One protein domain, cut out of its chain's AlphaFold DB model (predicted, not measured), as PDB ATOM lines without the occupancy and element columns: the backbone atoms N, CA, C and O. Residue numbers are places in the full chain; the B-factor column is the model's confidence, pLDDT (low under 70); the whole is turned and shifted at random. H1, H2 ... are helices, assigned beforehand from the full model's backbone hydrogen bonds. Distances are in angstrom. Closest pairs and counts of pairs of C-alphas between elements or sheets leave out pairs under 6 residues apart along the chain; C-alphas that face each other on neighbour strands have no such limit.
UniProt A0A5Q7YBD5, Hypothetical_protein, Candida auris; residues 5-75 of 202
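What this domain is: This is residues 5 to 75 of the 202 residues of the protein "Hypothetical_protein" of Candida auris (UniProt A0A5Q7YBD5). Three separate helices are strung along a loose, drawn-out shape: the longest, H3, runs out at one end as an arm, H2 lies toward the other end, and the short H1 lies beside H3 without reaching it. A looping stretch, residues 15 to 29, joins H1 to H2, and residues 41 to 51 lead back from H2 to H3; residues 63 to 75, of which 63 to 71 belong to H3, stick out and add to the length. The printed part has 71 residues with three named helices, in the order H1, H2, H3, and no named strand; its class is all helix. It is loose, with a radius of gyration of the C-alphas of 15.6 A, and spans 58 by 21 by 17 A.

Where its parts are: The printed part begins at Gly 5. H1 is residues 6 to 14, 12.3 A from first to last C-alpha, and begins with C-alpha 6 at (47.331, -2.340, -11.052). Residues 15 to 29 hold no named element. H2 is residues 30 to 40, 15.4 A long, with C-alpha 40 at (37.623, 19.192, -30.159). H3 is residues 52 to 71, 28.2 A long, from C-alpha 52 at (32.976, -0.240, -23.983) to C-alpha 71 at (38.179, -19.141, -3.759).

How they stand to each other: H1 touches no helix, but H1 and H3 are near each other, with 9 pairs of C-alphas within 10 A and no pair within 8 A. Along H1 z falls from -11.052 at C-alpha 6 to -22.964 at C-alpha 14, while along H3 z rises from -23.983 at C-alpha 52 to -3.759 at C-alpha 71. H1 and H2 are apart, with no C-alpha of the one within 8 A of the other. H2 and H3 are apart too, with no C-alpha of H2 within 8 A of a C-alpha of H3. In H2 and H3 every O i to N i+4 pair is within hydrogen-bond range; in H1 it is 4 of 5.

The domain as a whole: The two C-alphas farthest apart, those of Gly 42 and Asn 75, are 58.3 A from each other, and the outline is a rod. Residues 63 to 75 stand free; without them the body of 58 residues spans 37 by 21 by 17 A, with a radius of gyration of 12.0 A. The link from H1 to H2, of 15 residues, and the link from H2 to H3, of 11 residues, are both long. The printed part has no cut. Its mean pLDDT is 80.6; residues 5 to 10 and residue 25 are under 70, and the mean of H1 is 65.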
ATOM      1  N   GLY A   5      47.684   1.543  -9.038       42.81
ATOM      2  CA  GLY A   5      48.759   1.056  -9.915       42.81
ATOM      3  C   GLY A   5      48.427  -0.164 -10.779       42.81
ATOM      4  O   GLY A   5      48.950  -0.284 -11.877       42.81
ATOM      5  N   GLN A   6      47.560  -1.076 -10.326       48.78
ATOM      6  CA  GLN A   6      47.331  -2.340 -11.052       48.78
ATOM      7  C   GLN A   6      46.278  -2.226 -12.162       48.78
ATOM      8  O   GLN A   6      46.274  -3.027 -13.088       48.78
ATOM      9  N   ASN A   7      45.381  -1.239 -12.085       53.56
ATOM     10  CA  ASN A   7      44.249  -1.139 -13.006       53.56
ATOM     11  C   ASN A   7      44.594  -0.413 -14.321       53.56
ATOM     12  O   ASN A   7      44.066  -0.790 -15.360       53.56
ATOM     13  N   SER A   8      45.465   0.606 -14.298       56.25
ATOM     14  CA  SER A   8      45.910   1.322 -15.510       56.25
ATOM     15  C   SER A   8      46.985   0.552 -16.276       56.25
ATOM     16  O   SER A   8      46.856   0.368 -17.479       56.25
ATOM     17  N   GLN A   9      47.977  -0.014 -15.579       55.50
ATOM     18  CA  GLN A   9      49.029  -0.820 -16.215       55.50
ATOM     19  C   GLN A   9      48.465  -2.045 -16.949       55.50
ATOM     20  O   GLN A   9      48.912  -2.362 -18.048       55.50
ATOM     21  N   ASN A  10      47.433  -2.685 -16.387       65.88
ATOM     22  CA  ASN A  10      46.725  -3.765 -17.071       65.88
ATOM     23  C   ASN A  10      45.902  -3.261 -18.267       65.88
ATOM     24  O   ASN A  10      45.759  -3.990 -19.236       65.88
ATOM     25  N   TYR A  11      45.348  -2.045 -18.212       72.38
ATOM     26  CA  TYR A  11      44.544  -1.494 -19.306       72.38
ATOM     27  C   TYR A  11      45.408  -1.165 -20.524       72.38
ATOM     28  O   TYR A  11      45.064  -1.558 -21.634       72.38
ATOM     29  N   HIS A  12      46.542  -0.490 -20.317       73.88
ATOM     30  CA  HIS A  12      47.422  -0.092 -21.412       73.88
ATOM     31  C   HIS A  12      48.092  -1.294 -22.096       73.88
ATOM     32  O   HIS A  12      48.234  -1.305 -23.315       73.88
ATOM     33  N   HIS A  13      48.447  -2.336 -21.334       76.94
ATOM     34  CA  HIS A  13      48.983  -3.575 -21.907       76.94
ATOM     35  C   HIS A  13      47.936  -4.341 -22.732       76.94
ATOM     36  O   HIS A  13      48.264  -4.924 -23.760       76.94
ATOM     37  N   GLU A  14      46.677  -4.341 -22.292       78.94
ATOM     38  CA  GLU A  14      45.599  -5.076 -22.964       78.94
ATOM     39  C   GLU A  14      45.007  -4.299 -24.155       78.94
ATOM     40  O   GLU A  14      44.511  -4.894 -25.109       78.94
ATOM     41  N   PHE A  15      45.089  -2.964 -24.132       84.19
ATOM     42  CA  PHE A  15      44.596  -2.079 -25.189       84.19
ATOM     43  C   PHE A  15      45.631  -1.020 -25.601       84.19
ATOM     44  O   PHE A  15      45.395   0.177 -25.413       84.19
ATOM     45  N   PRO A  16      46.751  -1.416 -26.232       80.19
ATOM     46  CA  PRO A  16      47.814  -0.483 -26.617       80.19
ATOM     47  C   PRO A  16      47.367   0.544 -27.671       80.19
ATOM     48  O   PRO A  16      47.972   1.605 -27.803       80.19
ATOM     49  N   HIS A  17      46.305   0.239 -28.423       79.19
ATOM     50  CA  HIS A  17      45.739   1.111 -29.452       79.19
ATOM     51  C   HIS A  17      44.699   2.109 -28.922       79.19
ATOM     52  O   HIS A  17      44.263   2.970 -29.684       79.19
ATOM     53  N   ASP A  18      44.263   2.006 -27.663       82.00
ATOM     54  CA  ASP A  18      43.380   3.013 -27.067       82.00
ATOM     55  C   ASP A  18      44.216   4.217 -26.639       82.00
ATOM     56  O   ASP A  18      45.189   4.086 -25.900       82.00
ATOM     57  N   TYR A  19      43.819   5.410 -27.070       79.31
ATOM     58  CA  TYR A  19      44.498   6.642 -26.666       79.31
ATOM     59  C   TYR A  19      44.378   6.953 -25.156       79.31
ATOM     60  O   TYR A  19      45.033   7.876 -24.672       79.31
ATOM     61  N   ARG A  20      43.510   6.244 -24.415       81.12
ATOM     62  CA  ARG A  20      43.344   6.367 -22.957       81.12
ATOM     63  C   ARG A  20      44.270   5.402 -22.214       81.12
ATOM     64  O   ARG A  20      44.244   4.208 -22.483       81.12
ATOM     65  N   ASP A  21      44.923   5.872 -21.153       72.88
ATOM     66  CA  ASP A  21      45.657   5.006 -20.208       72.88
ATOM     67  C   ASP A  21      44.728   4.264 -19.213       72.88
ATOM     68  O   ASP A  21      45.121   3.360 -18.475       72.88
ATOM     69  N   SER A  22      43.446   4.645 -19.157       75.00
ATOM     70  CA  SER A  22      42.463   4.031 -18.260       75.00
ATOM     71  C   SER A  22      41.023   4.191 -18.744       75.00
ATOM     72  O   SER A  22      40.640   5.208 -19.329       75.00
ATOM     73  N   SER A  23      40.176   3.222 -18.388       71.88
ATOM     74  CA  SER A  23      38.725   3.298 -18.586       71.88
ATOM     75  C   SER A  23      38.021   4.281 -17.644       71.88
ATOM     76  O   SER A  23      36.888   4.684 -17.915       71.88
ATOM     77  N   ALA A  24      38.668   4.710 -16.557       76.50
ATOM     78  CA  ALA A  24      38.102   5.693 -15.642       76.50
ATOM     79  C   ALA A  24      38.123   7.105 -16.253       76.50
ATOM     80  O   ALA A  24      39.154   7.624 -16.691       76.50
ATOM     81  N   LEU A  25      36.970   7.779 -16.235       69.31
ATOM     82  CA  LEU A  25      36.862   9.157 -16.727       69.31
ATOM     83  C   LEU A  25      37.693  10.132 -15.888       69.31
ATOM     84  O   LEU A  25      38.365  10.990 -16.454       69.31
ATOM     85  N   TRP A  26      37.687   9.941 -14.570       71.62
ATOM     86  CA  TRP A  26      38.365  10.776 -13.579       71.62
ATOM     87  C   TRP A  26      39.853  10.441 -13.392       71.62
ATOM     88  O   TRP A  26      40.532  11.127 -12.631       71.62
ATOM     89  N   ALA A  27      40.375   9.408 -14.064       79.06
ATOM     90  CA  ALA A  27      41.807   9.140 -14.049       79.06
ATOM     91  C   ALA A  27      42.559  10.310 -14.698       79.06
ATOM     92  O   ALA A  27      42.228  10.740 -15.811       79.06
ATOM     93  N   TYR A  28      43.545  10.829 -13.967       79.94
ATOM     94  CA  TYR A  28      44.423  11.882 -14.449       79.94
ATOM     95  C   TYR A  28      45.400  11.296 -15.468       79.94
ATOM     96  O   TYR A  28      46.214  10.445 -15.128       79.94
ATOM     97  N   ASP A  29      45.290  11.761 -16.707       82.75
ATOM     98  CA  ASP A  29      46.121  11.355 -17.836       82.75
ATOM     99  C   ASP A  29      46.288  12.595 -18.734       82.75
ATOM    100  O   ASP A  29      45.374  12.933 -19.484       82.75
ATOM    101  N   PRO A  30      47.399  13.342 -18.632       83.56
ATOM    102  CA  PRO A  30      47.561  14.594 -19.370       83.56
ATOM    103  C   PRO A  30      47.492  14.388 -20.893       83.56
ATOM    104  O   PRO A  30      47.010  15.271 -21.604       83.56
ATOM    105  N   THR A  31      47.887  13.212 -21.389       81.75
ATOM    106  CA  THR A  31      47.868  12.856 -22.812       81.75
ATOM    107  C   THR A  31      46.440  12.657 -23.313       81.75
ATOM    108  O   THR A  31      46.065  13.231 -24.336       81.75
ATOM    109  N   LYS A  32      45.591  11.947 -22.558       83.75
ATOM    110  CA  LYS A  32      44.156  11.781 -22.870       83.75
ATOM    111  C   LYS A  32      43.433  13.119 -23.009       83.75
ATOM    112  O   LYS A  32      42.641  13.295 -23.933       83.75
ATOM    113  N   TRP A  33      43.679  14.058 -22.096       83.38
ATOM    114  CA  TRP A  33      43.018  15.368 -22.117       83.38
ATOM    115  C   TRP A  33      43.564  16.254 -23.243       83.38
ATOM    116  O   TRP A  33      42.792  16.960 -23.887       83.38
ATOM    117  N   PHE A  34      44.866  16.169 -23.526       85.94
ATOM    118  CA  PHE A  34      45.498  16.868 -24.643       85.94
ATOM    119  C   PHE A  34      44.969  16.384 -26.003       85.94
ATOM    120  O   PHE A  34      44.538  17.201 -26.814       85.94
ATOM    121  N   ILE A  35      44.897  15.068 -26.232       84.19
ATOM    122  CA  ILE A  35      44.326  14.490 -27.461       84.19
ATOM    123  C   ILE A  35      42.832  14.816 -27.574       84.19
ATOM    124  O   ILE A  35      42.358  15.161 -28.654       84.19
ATOM    125  N   ALA A  36      42.082  14.775 -26.466       83.94
ATOM    126  CA  ALA A  36      40.675  15.172 -26.466       83.94
ATOM    127  C   ALA A  36      40.486  16.647 -26.865       83.94
ATOM    128  O   ALA A  36      39.575  16.952 -27.633       83.94
ATOM    129  N   LEU A  37      41.357  17.548 -26.396       86.62
ATOM    130  CA  LEU A  37      41.357  18.956 -26.797       86.62
ATOM    131  C   LEU A  37      41.674  19.117 -28.291       86.62
ATOM    132  O   LEU A  37      40.964  19.845 -28.979       86.62
ATOM    133  N   LEU A  38      42.687  18.415 -28.808       86.50
ATOM    134  CA  LEU A  38      43.033  18.446 -30.235       86.50
ATOM    135  C   LEU A  38      41.895  17.923 -31.123       86.50
ATOM    136  O   LEU A  38      41.624  18.504 -32.172       86.50
ATOM    137  N   ASN A  39      41.187  16.884 -30.676       85.38
ATOM    138  CA  ASN A  39      39.999  16.363 -31.349       85.38
ATOM    139  C   ASN A  39      38.831  17.371 -31.331       85.38
ATOM    140  O   ASN A  39      38.131  17.519 -32.325       85.38
ATOM    141  N   ILE A  40      38.635  18.116 -30.234       85.81
ATOM    142  CA  ILE A  40      37.623  19.192 -30.159       85.81
ATOM    143  C   ILE A  40      37.971  20.359 -31.096       85.81
ATOM    144  O   ILE A  40      37.078  20.962 -31.684       85.81
ATOM    145  N   LEU A  41      39.260  20.674 -31.248       89.00
ATOM    146  CA  LEU A  41      39.755  21.728 -32.139       89.00
ATOM    147  C   LEU A  41      39.817  21.303 -33.620       89.00
ATOM    148  O   LEU A  41      40.212  22.115 -34.453       89.00
ATOM    149  N   GLY A  42      39.449  20.059 -33.953       84.31
ATOM    150  CA  GLY A  42      39.479  19.532 -35.324       84.31
ATOM    151  C   GLY A  42      40.887  19.275 -35.874       84.31
ATOM    152  O   GLY A  42      41.062  19.169 -37.080       84.31
ATOM    153  N   LEU A  43      41.901  19.195 -35.004       86.62
ATOM    154  CA  LEU A  43      43.295  18.914 -35.381       86.62
ATOM    155  C   LEU A  43      43.585  17.408 -35.492       86.62
ATOM    156  O   LEU A  43      44.607  17.017 -36.049       86.62
ATOM    157  N   VAL A  44      42.704  16.570 -34.939       81.69
ATOM    158  CA  VAL A  44      42.756  15.105 -34.996       81.69
ATOM    159  C   VAL A  44      41.337  14.614 -35.263       81.69
ATOM    160  O   VAL A  44      40.439  14.944 -34.496       81.69
ATOM    161  N   GLU A  45      41.134  13.860 -36.341       71.12
ATOM    162  CA  GLU A  45      39.799  13.397 -36.758       71.12
ATOM    163  C   GLU A  45      39.502  11.955 -36.323       71.12
ATOM    164  O   GLU A  45      38.352  11.627 -36.034       71.12
ATOM    165  N   ASP A  46      40.529  11.104 -36.223       77.38
ATOM    166  CA  ASP A  46      40.365   9.680 -35.922       77.38
ATOM    167  C   ASP A  46      41.122   9.290 -34.646       77.38
ATOM    168  O   ASP A  46      42.331   9.045 -34.638       77.38
ATOM    169  N   VAL A  47      40.405   9.298 -33.519       80.62
ATOM    170  CA  VAL A  47      40.934   8.870 -32.220       80.62
ATOM    171  C   VAL A  47      40.516   7.425 -31.978       80.62
ATOM    172  O   VAL A  47      39.341   7.150 -31.730       80.62
ATOM    173  N   SER A  48      41.489   6.515 -31.968       80.44
ATOM    174  CA  SER A  48      41.263   5.099 -31.669       80.44
ATOM    175  C   SER A  48      40.797   4.900 -30.222       80.44
ATOM    176  O   SER A  48      41.445   5.344 -29.271       80.44
ATOM    177  N   LYS A  49      39.648   4.236 -30.048       82.31
ATOM    178  CA  LYS A  49      39.026   3.952 -28.746       82.31
ATOM    179  C   LYS A  49      38.589   2.504 -28.682       82.31
ATOM    180  O   LYS A  49      37.906   2.023 -29.586       82.31
ATOM    181  N   THR A  50      38.862   1.849 -27.562       84.31
ATOM    182  CA  THR A  50      38.341   0.509 -27.327       84.31
ATOM    183  C   THR A  50      36.831   0.555 -27.067       84.31
ATOM    184  O   THR A  50      36.376   1.336 -26.216       84.31
ATOM    185  N   PRO A  51      36.046  -0.307 -27.740       85.94
ATOM    186  CA  PRO A  51      34.630  -0.505 -27.460       85.94
ATOM    187  C   PRO A  51      34.342  -0.798 -25.979       85.94
ATOM    188  O   PRO A  51      34.989  -1.632 -25.344       85.94
ATOM    189  N   THR A  52      33.325  -0.141 -25.414       83.56
ATOM    190  CA  THR A  52      32.976  -0.240 -23.983       83.56
ATOM    191  C   THR A  52      32.657  -1.671 -23.533       83.56
ATOM    192  O   THR A  52      32.956  -2.043 -22.403       83.56
ATOM    193  N   ASN A  53      32.080  -2.498 -24.408       88.12
ATOM    194  CA  ASN A  53      31.793  -3.906 -24.127       88.12
ATOM    195  C   ASN A  53      33.068  -4.723 -23.862       88.12
ATOM    196  O   ASN A  53      33.068  -5.522 -22.930       88.12
ATOM    197  N   LEU A  54      34.147  -4.500 -24.620       86.19
ATOM    198  CA  LEU A  54      35.428  -5.184 -24.399       86.19
ATOM    199  C   LEU A  54      36.057  -4.756 -23.070       86.19
ATOM    200  O   LEU A  54      36.533  -5.590 -22.302       86.19
ATOM    201  N   VAL A  55      35.977  -3.463 -22.747       84.62
ATOM    202  CA  VAL A  55      36.447  -2.936 -21.459       84.62
ATOM    203  C   VAL A  55      35.698  -3.580 -20.286       84.62
ATOM    204  O   VAL A  55      36.327  -4.009 -19.320       84.62
ATOM    205  N   ILE A  56      34.368  -3.695 -20.374       85.81
ATOM    206  CA  ILE A  56      33.547  -4.364 -19.351       85.81
ATOM    207  C   ILE A  56      33.912  -5.850 -19.245       85.81
ATOM    208  O   ILE A  56      34.042  -6.369 -18.137       85.81
ATOM    209  N   GLN A  57      34.101  -6.538 -20.376       87.25
ATOM    210  CA  GLN A  57      34.494  -7.950 -20.390       87.25
ATOM    211  C   GLN A  57      35.805  -8.175 -19.635       87.25
ATOM    212  O   GLN A  57      35.855  -9.037 -18.758       87.25
ATOM    213  N   LEU A  58      36.835  -7.369 -19.895       84.38
ATOM    214  CA  LEU A  58      38.093  -7.460 -19.155       84.38
ATOM    215  C   LEU A  58      37.934  -7.163 -17.667       84.38
ATOM    216  O   LEU A  58      38.526  -7.851 -16.838       84.38
ATOM    217  N   GLN A  59      37.140  -6.155 -17.301       84.25
ATOM    218  CA  GLN A  59      36.890  -5.841 -15.892       84.25
ATOM    219  C   GLN A  59      36.256  -7.030 -15.165       84.25
ATOM    220  O   GLN A  59      36.693  -7.384 -14.068       84.25
ATOM    221  N   ILE A  60      35.278  -7.687 -15.795       87.56
ATOM    222  CA  ILE A  60      34.668  -8.914 -15.272       87.56
ATOM    223  C   ILE A  60      35.720 -10.025 -15.159       87.56
ATOM    224  O   ILE A  60      35.797 -10.676 -14.121       87.56
ATOM    225  N   GLN A  61      36.580 -10.216 -16.165       86.31
ATOM    226  CA  GLN A  61      37.643 -11.229 -16.122       86.31
ATOM    227  C   GLN A  61      38.657 -10.976 -14.995       86.31
ATOM    228  O   GLN A  61      39.049 -11.908 -14.291       86.31
ATOM    229  N   GLN A  62      39.059  -9.724 -14.772       84.81
ATOM    230  CA  GLN A  62      39.955  -9.350 -13.675       84.81
ATOM    231  C   GLN A  62      39.297  -9.591 -12.310       84.81
ATOM    232  O   GLN A  62      39.918 -10.173 -11.416       84.81
ATOM    233  N   GLN A  63      38.027  -9.205 -12.151       87.06
ATOM    234  CA  GLN A  63      37.255  -9.492 -10.940       87.06
ATOM    235  C   GLN A  63      37.130 -11.001 -10.708       87.06
ATOM    236  O   GLN A  63      37.368 -11.466  -9.591       87.06
ATOM    237  N   GLN A  64      36.855 -11.775 -11.758       87.69
ATOM    238  CA  GLN A  64      36.786 -13.231 -11.692       87.69
ATOM    239  C   GLN A  64      38.129 -13.840 -11.281       87.69
ATOM    240  O   GLN A  64      38.157 -14.729 -10.438       87.69
ATOM    241  N   ALA A  65      39.256 -13.335 -11.789       84.19
ATOM    242  CA  ALA A  65      40.583 -13.801 -11.388       84.19
ATOM    243  C   ALA A  65      40.858 -13.556  -9.894       84.19
ATOM    244  O   ALA A  65      41.381 -14.434  -9.202       84.19
ATOM    245  N   VAL A  66      40.461 -12.391  -9.369       88.75
ATOM    246  CA  VAL A  66      40.564 -12.084  -7.934       88.75
ATOM    247  C   VAL A  66      39.661 -13.002  -7.111       88.75
ATOM    248  O   VAL A  66      40.101 -13.535  -6.088       88.75
ATOM    249  N   LEU A  67      38.418 -13.220  -7.550       87.75
ATOM    250  CA  LEU A  67      37.485 -14.139  -6.898       87.75
ATOM    251  C   LEU A  67      38.012 -15.576  -6.912       87.75
ATOM    252  O   LEU A  67      38.005 -16.219  -5.867       87.75
ATOM    253  N   ASN A  68      38.553 -16.046  -8.035       88.06
ATOM    254  CA  ASN A  68      39.151 -17.373  -8.175       88.06
ATOM    255  C   ASN A  68      40.347 -17.548  -7.234       88.06
ATOM    256  O   ASN A  68      40.455 -18.570  -6.560       88.06
ATOM    257  N   ARG A  69      41.203 -16.524  -7.112       89.44
ATOM    258  CA  ARG A  69      42.332 -16.538  -6.171       89.44
ATOM    259  C   ARG A  69      41.881 -16.613  -4.715       89.44
ATOM    260  O   ARG A  69      42.510 -17.297  -3.919       89.44
ATOM    261  N   ARG A  70      40.815 -15.901  -4.340       91.88
ATOM    262  CA  ARG A  70      40.250 -15.998  -2.983       91.88
ATOM    263  C   ARG A  70      39.569 -17.345  -2.764       91.88
ATOM    264  O   ARG A  70      39.715 -17.942  -1.705       91.88
ATOM    265  N   ARG A  71      38.859 -17.844  -3.776       88.44
ATOM    266  CA  ARG A  71      38.179 -19.141  -3.759       88.44
ATOM    267  C   ARG A  71      39.175 -20.280  -3.547       88.44
ATOM    268  O   ARG A  71      38.896 -21.138  -2.722       88.44
ATOM    269  N   SER A  72      40.332 -20.271  -4.211       88.06
ATOM    270  CA  SER A  72      41.339 -21.338  -4.079       88.06
ATOM    271  C   SER A  72      41.990 -21.430  -2.694       88.06
ATOM    272  O   SER A  72      42.584 -22.452  -2.370       88.06
ATOM    273  N   GLN A  73      41.858 -20.394  -1.860       92.19
ATOM    274  CA  GLN A  73      42.351 -20.388  -0.478       92.19
ATOM    275  C   GLN A  73      41.377 -21.037   0.517       92.19
ATOM    276  O   GLN A  73      41.718 -21.197   1.687       92.19
ATOM    277  N   LEU A  74      40.162 -21.381   0.083       92.38
ATOM    278  CA  LEU A  74      39.104 -21.915   0.936       92.38
ATOM    279  C   LEU A  74      38.886 -23.409   0.677       92.38
ATOM    280  O   LEU A  74      39.079 -23.903  -0.433       92.38
ATOM    281  N   ASN A  75      38.433 -24.126   1.707       91.50
ATOM    282  CA  ASN A  75      38.039 -25.524   1.581       91.50
ATOM    283  C   ASN A  75      36.593 -25.625   1.074       91.50
ATOM    284  O   ASN A  75      35.653 -25.360   1.821       91.50
TER     285      ASN A  75